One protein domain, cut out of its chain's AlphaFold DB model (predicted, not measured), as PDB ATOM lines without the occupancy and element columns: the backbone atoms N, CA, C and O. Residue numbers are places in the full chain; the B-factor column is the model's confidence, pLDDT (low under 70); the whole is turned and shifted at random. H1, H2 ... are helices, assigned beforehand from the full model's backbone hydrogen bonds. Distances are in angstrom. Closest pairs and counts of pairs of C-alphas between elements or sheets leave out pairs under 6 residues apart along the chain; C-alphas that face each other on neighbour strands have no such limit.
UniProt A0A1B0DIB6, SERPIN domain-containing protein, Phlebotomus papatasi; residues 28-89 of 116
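Overview. This is residues 28 to 89 of the 116 residues of the protein "SERPIN domain-containing protein" of Phlebotomus papatasi (UniProt A0A1B0DIB6). A helical hairpin, H2 and H3, has the longest helix, H1, set crosswise at its open end, near the start of H2 and the end of H3. Residues 43 to 51, of which 43 and 44 belong to H1 and the rest to the loop after it, stick out from the body and add to the long axis. The printed part has 62 residues with three named helices, H1, H2 and H3 along the chain, and no named strand; the class is all helix. It is only just loose, close to compact, with a radius of gyration of the C-alphas of 12.9 A, and it is elongated, spanning 40 by 24 by 17 A.

Arrangement. H1, residues 29 to 44, touches H2, residues 56 to 69, which meets it with residues 56 to 60 alone. Their closest C-alphas, of Ser 34 and Pro 56, are 5.0 A apart, and their lines are only just about perpendicular, at 73 degrees. H1, with residues 33 to 37 alone, only just touches H3, residues 73 to 82, with 3 pairs of C-alphas within 8 A. The closest C-alphas there, of Ala 33 and Leu 82, are 5.7 A apart, and the lines are about perpendicular at 85 degrees. H2 and H3 form a helical hairpin: they touch at a shallow tilt of 24 degrees, opposite ways, with the closest C-alphas, of Ser 67 and Tyr 75, 5.6 A apart. The helix packing is mostly crossed, but only just, with 1 of 3 pairs at a shallow tilt. Every O i to N i+4 pair is within hydrogen-bond range in H1 and H3, and 9 of 10 are in H2.

Along the chain. H1 runs 22.8 A from C-alpha 29 at (185.196, 98.366, 230.771) to C-alpha 44. H2 is 20.8 A long and begins with C-alpha 56 at (175.748, 91.751, 225.377). H3, 14.3 A, ends with C-alpha 82 at (176.314, 97.091, 234.411).

Size, cuts and confidence. The C-alphas farthest apart, of Gln 49 and Arg 88, are 41.6 A apart. The printed part has no cut. The link from H1 to H2 is long, and that from H2 to H3 is tight. Residues 28 to 30, 45 to 48 and 84 to 89 have pLDDT under 70.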
ATOM      1  N   ASN A  28     189.370  97.269 229.740       65.44
ATOM      2  CA  ASN A  28     188.286  97.229 228.747       65.44
ATOM      3  C   ASN A  28     186.899  97.149 229.424       65.44
ATOM      4  O   ASN A  28     186.359  96.056 229.600       65.44
ATOM      5  N   VAL A  29     186.336  98.289 229.841       64.62
ATOM      6  CA  VAL A  29     185.196  98.366 230.771       64.62
ATOM      7  C   VAL A  29     183.958  97.770 230.125       64.62
ATOM      8  O   VAL A  29     183.271  96.951 230.727       64.62
ATOM      9  N   ALA A  30     183.771  98.070 228.838       68.56
ATOM     10  CA  ALA A  30     182.714  97.516 228.010       68.56
ATOM     11  C   ALA A  30     182.858  95.996 227.828       68.56
ATOM     12  O   ALA A  30     181.859  95.279 227.834       68.56
ATOM     13  N   GLY A  31     184.090  95.486 227.707       71.12
ATOM     14  CA  GLY A  31     184.358  94.051 227.584       71.12
ATOM     15  C   GLY A  31     184.070  93.291 228.879       71.12
ATOM     16  O   GLY A  31     183.439  92.234 228.853       71.12
ATOM     17  N   VAL A  32     184.474  93.855 230.021       73.69
ATOM     18  CA  VAL A  32     184.207  93.281 231.349       73.69
ATOM     19  C   VAL A  32     182.709  93.300 231.656       73.69
ATOM     20  O   VAL A  32     182.164  92.257 232.019       73.69
ATOM     21  N   ALA A  33     182.033  94.434 231.449       72.12
ATOM     22  CA  ALA A  33     180.586  94.558 231.631       72.12
ATOM     23  C   ALA A  33     179.818  93.571 230.736       72.12
ATOM     24  O   ALA A  33     178.983  92.809 231.221       72.12
ATOM     25  N   SER A  34     180.186  93.489 229.452       74.25
ATOM     26  CA  SER A  34     179.561  92.562 228.501       74.25
ATOM     27  C   SER A  34     179.701  91.106 228.923       74.25
ATOM     28  O   SER A  34     178.732  90.355 228.855       74.25
ATOM     29  N   ASN A  35     180.884  90.689 229.382       78.12
ATOM     30  CA  ASN A  35     181.101  89.316 229.833       78.12
ATOM     31  C   ASN A  35     180.237  88.973 231.059       78.12
ATOM     32  O   ASN A  35     179.684  87.875 231.148       78.12
ATOM     33  N   ILE A  36     180.086  89.920 231.986       79.19
ATOM     34  CA  ILE A  36     179.269  89.733 233.189       79.19
ATOM     35  C   ILE A  36     177.796  89.589 232.811       79.19
ATOM     36  O   ILE A  36     177.200  88.560 233.136       79.19
ATOM     37  N   VAL A  37     177.258  90.540 232.043       78.75
ATOM     38  CA  VAL A  37     175.883  90.501 231.518       78.75
ATOM     39  C   VAL A  37     175.626  89.195 230.760       78.75
ATOM     40  O   VAL A  37     174.633  88.510 231.013       78.75
ATOM     41  N   THR A  38     176.562  88.786 229.899       81.69
ATOM     42  CA  THR A  38     176.465  87.526 229.145       81.69
ATOM     43  C   THR A  38     176.285  86.335 230.075       81.69
ATOM     44  O   THR A  38     175.363  85.542 229.906       81.69
ATOM     45  N   SER A  39     177.143  86.225 231.091       78.44
ATOM     46  CA  SER A  39     177.104  85.109 232.032       78.44
ATOM     47  C   SER A  39     175.811  85.069 232.854       78.44
ATOM     48  O   SER A  39     175.305  83.984 233.128       78.44
ATOM     49  N   THR A  40     175.253  86.228 233.220       79.75
ATOM     50  CA  THR A  40     173.992  86.303 233.972       79.75
ATOM     51  C   THR A  40     172.796  85.891 233.122       79.75
ATOM     52  O   THR A  40     171.974  85.100 233.578       79.75
ATOM     53  N   ILE A  41     172.735  86.345 231.867       79.12
ATOM     54  CA  ILE A  41     171.632  86.018 230.959       79.12
ATOM     55  C   ILE A  41     171.681  84.536 230.574       79.12
ATOM     56  O   ILE A  41     170.655  83.864 230.628       79.12
ATOM     57  N   LEU A  42     172.863  83.996 230.251       79.00
ATOM     58  CA  LEU A  42     173.005  82.575 229.917       79.00
ATOM     59  C   LEU A  42     172.596  81.670 231.081       79.00
ATOM     60  O   LEU A  42     171.887  80.697 230.864       79.00
ATOM     61  N   LYS A  43     172.988  82.009 232.317       78.88
ATOM     62  CA  LYS A  43     172.577  81.256 233.512       78.88
ATOM     63  C   LYS A  43     171.070  81.310 233.761       78.88
ATOM     64  O   LYS A  43     170.516  80.323 234.222       78.88
ATOM     65  N   GLY A  44     170.418  82.431 233.461       74.19
ATOM     66  CA  GLY A  44     168.963  82.558 233.573       74.19
ATOM     67  C   GLY A  44     168.182  81.830 232.474       74.19
ATOM     68  O   GLY A  44     166.976  81.661 232.610       74.19
ATOM     69  N   ASN A  45     168.849  81.406 231.395       67.62
ATOM     70  CA  ASN A  45     168.229  80.793 230.216       67.62
ATOM     71  C   ASN A  45     168.614  79.308 230.037       67.62
ATOM     72  O   ASN A  45     168.377  78.728 228.985       67.62
ATOM     73  N   ILE A  46     169.217  78.681 231.054       63.41
ATOM     74  CA  ILE A  46     169.692  77.284 230.985       63.41
ATOM     75  C   ILE A  46     168.576  76.248 230.798       63.41
ATOM     76  O   ILE A  46     168.861  75.140 230.349       63.41
ATOM     77  N   ASP A  47     167.329  76.599 231.122       69.00
ATOM     78  CA  ASP A  47     166.182  75.688 231.048       69.00
ATOM     79  C   ASP A  47     165.477  75.702 229.680       69.00
ATOM     80  O   ASP A  47     164.658  74.823 229.405       69.00
ATOM     81  N   ASN A  48     165.806  76.650 228.791       67.50
ATOM     82  CA  ASN A  48     165.272  76.670 227.429       67.50
ATOM     83  C   ASN A  48     166.278  76.017 226.474       67.50
ATOM     84  O   ASN A  48     167.399  76.492 226.313       67.50
ATOM     85  N   GLN A  49     165.871  74.934 225.812       72.94
ATOM     86  CA  GLN A  49     166.724  74.203 224.860       72.94
ATOM     87  C   GLN A  49     166.686  74.764 223.430       72.94
ATOM     88  O   GLN A  49     167.177  74.130 222.496       72.94
ATOM     89  N   ASP A  50     166.117  75.954 223.256       81.62
ATOM     90  CA  ASP A  50     166.025  76.624 221.964       81.62
ATOM     91  C   ASP A  50     167.255  77.496 221.686       81.62
ATOM     92  O   ASP A  50     167.972  77.940 222.585       81.62
ATOM     93  N   ASN A  51     167.490  77.783 220.404       80.44
ATOM     94  CA  ASN A  51     168.556  78.688 219.990       80.44
ATOM     95  C   ASN A  51     168.319  80.090 220.566       80.44
ATOM     96  O   ASN A  51     167.414  80.805 220.138       80.44
ATOM     97  N   PHE A  52     169.178  80.504 221.495       80.81
ATOM     98  CA  PHE A  52     169.105  81.809 222.136       80.81
ATOM     99  C   PHE A  52     170.272  82.701 221.698       80.81
ATOM    100  O   PHE A  52     171.440  82.390 221.936       80.81
ATOM    101  N   VAL A  53     169.956  83.827 221.051       80.81
ATOM    102  CA  VAL A  53     170.934  84.810 220.559       80.81
ATOM    103  C   VAL A  53     170.620  86.172 221.162       80.81
ATOM    104  O   VAL A  53     169.489  86.646 221.090       80.81
ATOM    105  N   PHE A  54     171.631  86.833 221.718       83.94
ATOM    106  CA  PHE A  54     171.522  88.206 222.203       83.94
ATOM    107  C   PHE A  54     172.846  88.953 222.021       83.94
ATOM    108  O   PHE A  54     173.895  88.338 221.835       83.94
ATOM    109  N   SER A  55     172.796  90.288 222.071       83.31
ATOM    110  CA  SER A  55     173.976  91.159 222.000       83.31
ATOM    111  C   SER A  55     174.299  91.727 223.385       83.31
ATOM    112  O   SER A  55     173.599  92.636 223.842       83.31
ATOM    113  N   PRO A  56     175.356  91.246 224.061       79.00
ATOM    114  CA  PRO A  56     175.748  91.751 225.377       79.00
ATOM    115  C   PRO A  56     176.117  93.237 225.365       79.00
ATOM    116  O   PRO A  56     175.758  93.976 226.283       79.00
ATOM    117  N   LEU A  57     176.781  93.692 224.296       82.00
ATOM    118  CA  LEU A  57     177.098  95.107 224.108       82.00
ATOM    119  C   LEU A  57     175.832  95.928 223.877       82.00
ATOM    120  O   LEU A  57     175.680  96.972 224.495       82.00
ATOM    121  N   GLY A  58     174.902  95.449 223.045       85.31
ATOM    122  CA  GLY A  58     173.636  96.147 222.803       85.31
ATOM    123  C   GLY A  58     172.815  96.318 224.082       85.31
ATOM    124  O   GLY A  58     172.337  97.414 224.366       85.31
ATOM    125  N   PHE A  59     172.720  95.257 224.887       83.19
ATOM    126  CA  PHE A  59     172.037  95.290 226.178       83.19
ATOM    127  C   PHE A  59     172.697  96.282 227.146       83.19
ATOM    128  O   PHE A  59     172.017  97.111 227.749       83.19
ATOM    129  N   SER A  60     174.031  96.254 227.226       83.88
ATOM    130  CA  SER A  60     174.798  97.175 228.072       83.88
ATOM    131  C   SER A  60     174.635  98.634 227.633       83.88
ATOM    132  O   SER A  60     174.447  99.509 228.472       83.88
ATOM    133  N   SER A  61     174.650  98.905 226.324       88.38
ATOM    134  CA  SER A  61     174.496 100.255 225.772       88.38
ATOM    135  C   SER A  61     173.127 100.860 226.074       88.38
ATOM    136  O   SER A  61     173.049 102.022 226.461       88.38
ATOM    137  N   ILE A  62     172.046 100.085 225.928       90.00
ATOM    138  CA  ILE A  62     170.689 100.566 226.226       90.00
ATOM    139  C   ILE A  62     170.568 100.913 227.713       90.00
ATOM    140  O   ILE A  62     170.084 101.989 228.053       90.00
ATOM    141  N   LEU A  63     171.047 100.036 228.597       88.62
ATOM    142  CA  LEU A  63     171.034 100.284 230.037       88.62
ATOM    143  C   LEU A  63     171.897 101.488 230.434       88.62
ATOM    144  O   LEU A  63     171.482 102.263 231.289       88.62
ATOM    145  N   ALA A  64     173.053 101.689 229.797       86.25
ATOM    146  CA  ALA A  64     173.884 102.864 230.041       86.25
ATOM    147  C   ALA A  64     173.130 104.156 229.686       86.25
ATOM    148  O   ALA A  64     173.056 105.069 230.503       86.25
ATOM    149  N   ILE A  65     172.471 104.197 228.525       90.31
ATOM    150  CA  ILE A  65     171.638 105.340 228.113       90.31
ATOM    151  C   ILE A  65     170.479 105.565 229.097       90.31
ATOM    152  O   ILE A  65     170.180 106.704 229.447       90.31
ATOM    153  N   LEU A  66     169.836 104.495 229.575       89.62
ATOM    154  CA  LEU A  66     168.767 104.592 230.573       89.62
ATOM    155  C   LEU A  66     169.277 105.110 231.922       89.62
ATOM    156  O   LEU A  66     168.574 105.884 232.572       89.62
ATOM    157  N   SER A  67     170.491 104.730 232.328       88.94
ATOM    158  CA  SER A  67     171.081 105.188 233.589       88.94
ATOM    159  C   SER A  67     171.289 106.702 233.633       88.94
ATOM    160  O   SER A  67     171.083 107.295 234.686       88.94
ATOM    161  N   GLU A  68     171.565 107.352 232.497       88.06
ATOM    162  CA  GLU A  68     171.705 108.816 232.420       88.06
ATOM    163  C   GLU A  68     170.410 109.561 232.794       88.06
ATOM    164  O   GLU A  68     170.443 110.682 233.307       88.06
ATOM    165  N   GLY A  69     169.248 108.942 232.560       90.50
ATOM    166  CA  GLY A  69     167.942 109.473 232.965       90.50
ATOM    167  C   GLY A  69     167.435 108.941 234.309       90.50
ATOM    168  O   GLY A  69     166.496 109.506 234.877       90.50
ATOM    169  N   ALA A  70     168.025 107.860 234.820       91.56
ATOM    170  CA  ALA A  70     167.608 107.213 236.055       91.56
ATOM    171  C   ALA A  70     168.086 107.993 237.289       91.56
ATOM    172  O   ALA A  70     169.113 108.669 237.281       91.56
ATOM    173  N   ARG A  71     167.333 107.903 238.390       89.44
ATOM    174  CA  ARG A  71     167.682 108.538 239.670       89.44
ATOM    175  C   ARG A  71     167.382 107.612 240.838       89.44
ATOM    176  O   ARG A  71     166.491 106.769 240.749       89.44
ATOM    177  N   GLY A  72     168.088 107.829 241.946       90.19
ATOM    178  CA  GLY A  72     167.891 107.080 243.188       90.19
ATOM    179  C   GLY A  72     168.061 105.577 242.976       90.19
ATOM    180  O   GLY A  72     168.951 105.153 242.247       90.19
ATOM    181  N   GLN A  73     167.154 104.791 243.557       90.69
ATOM    182  CA  GLN A  73     167.214 103.328 243.542       90.69
ATOM    183  C   GLN A  73     167.318 102.730 242.128       90.69
ATOM    184  O   GLN A  73     168.086 101.800 241.914       90.69
ATOM    185  N   THR A  74     166.613 103.288 241.141       88.88
ATOM    186  CA  THR A  74     166.658 102.777 239.760       88.88
ATOM    187  C   THR A  74     168.033 102.964 239.117       88.88
ATOM    188  O   THR A  74     168.470 102.118 238.344       88.88
ATOM    189  N   TYR A  75     168.735 104.055 239.437       88.50
ATOM    190  CA  TYR A  75     170.112 104.243 238.978       88.50
ATOM    191  C   TYR A  75     171.040 103.195 239.605       88.50
ATOM    192  O   TYR A  75     171.856 102.600 238.903       88.50
ATOM    193  N   ASP A  76     170.880 102.942 240.905       88.44
ATOM    194  CA  ASP A  76     171.716 101.996 241.645       88.44
ATOM    195  C   ASP A  76     171.548 100.559 241.127       88.44
ATOM    196  O   ASP A  76     172.542  99.876 240.892       88.44
ATOM    197  N   GLU A  77     170.310 100.136 240.849       88.69
ATOM    198  CA  GLU A  77     170.000  98.825 240.263       88.69
ATOM    199  C   GLU A  77     170.603  98.665 238.856       88.69
ATOM    200  O   GLU A  77     171.226  97.646 238.549       88.69
ATOM    201  N   ILE A  78     170.478  99.685 237.995       87.50
ATOM    202  CA  ILE A  78     171.072  99.647 236.649       87.50
ATOM    203  C   ILE A  78     172.604  99.584 236.740       87.50
ATOM    204  O   ILE A  78     173.247  98.826 236.007       87.50
ATOM    205  N   ASN A  79     173.203 100.342 237.659       83.25
ATOM    206  CA  ASN A  79     174.648 100.359 237.855       83.25
ATOM    207  C   ASN A  79     175.180  99.038 238.441       83.25
ATOM    208  O   ASN A  79     176.264  98.590 238.064       83.25
ATOM    209  N   GLU A  80     174.418  98.378 239.318       82.88
ATOM    210  CA  GLU A  80     174.746  97.045 239.837       82.88
ATOM    211  C   GLU A  80     174.818  96.005 238.710       82.88
ATOM    212  O   GLU A  80     175.760  95.206 238.661       82.88
ATOM    213  N   ILE A  81     173.869  96.058 237.770       79.94
ATOM    214  CA  ILE A  81     173.820  95.163 236.608       79.94
ATOM    215  C   ILE A  81     174.987  95.439 235.653       79.94
ATOM    216  O   ILE A  81     175.653  94.506 235.197       79.94
ATOM    217  N   LEU A  82     175.257  96.712 235.351       75.56
ATOM    218  CA  LEU A  82     176.314  97.091 234.411       75.56
ATOM    219  C   LEU A  82     177.725  96.954 234.993       75.56
ATOM    220  O   LEU A  82     178.688  96.865 234.228       75.56
ATOM    221  N   ARG A  83     177.863  96.947 236.329       70.19
ATOM    222  CA  ARG A  83     179.145  96.990 237.054       70.19
ATOM    223  C   ARG A  83     180.120  98.001 236.448       70.19
ATOM    224  O   ARG A  83     181.317  97.720 236.324       70.19
ATOM    225  N   LEU A  84     179.606  99.166 236.047       58.97
ATOM    226  CA  LEU A  84     180.454 100.241 235.548       58.97
ATOM    227  C   LEU A  84     181.458 100.584 236.654       58.97
ATOM    228  O   LEU A  84     181.090 100.599 237.836       58.97
ATOM    229  N   PRO A  85     182.742 100.804 236.328       53.38
ATOM    230  CA  PRO A  85     183.681 101.269 237.326       53.38
ATOM    231  C   PRO A  85     183.168 102.604 237.851       53.38
ATOM    232  O   PRO A  85     183.198 103.619 237.167       53.38
ATOM    233  N   ASN A  86     182.667 102.586 239.082       53.19
ATOM    234  CA  ASN A  86     182.350 103.800 239.803       53.19
ATOM    235  C   ASN A  86     183.662 104.577 239.942       53.19
ATOM    236  O   ASN A  86     184.504 104.235 240.776       53.19
ATOM    237  N   ASP A  87     183.841 105.634 239.152       54.28
ATOM    238  CA  ASP A  87     185.006 106.523 239.235       54.28
ATOM    239  C   ASP A  87     185.200 107.111 240.641       54.28
ATOM    240  O   ASP A  87     186.299 107.535 241.002       54.28
ATOM    241  N   ARG A  88     184.160 107.053 241.485       50.09
ATOM    242  CA  ARG A  88     184.220 107.384 242.914       50.09
ATOM    243  C   ARG A  88     185.115 106.437 243.729       50.09
ATOM    244  O   ARG A  88     185.747 106.890 244.674       50.09
ATOM    245  N   ASN A  89     185.248 105.167 243.337       46.00
ATOM    246  CA  ASN A  89     186.066 104.163 244.038       46.00
ATOM    247  C   ASN A  89     187.362 103.803 243.289       46.00
ATOM    248  O   ASN A  89     188.317 103.335 243.905       46.00
TER     249      ASN A  89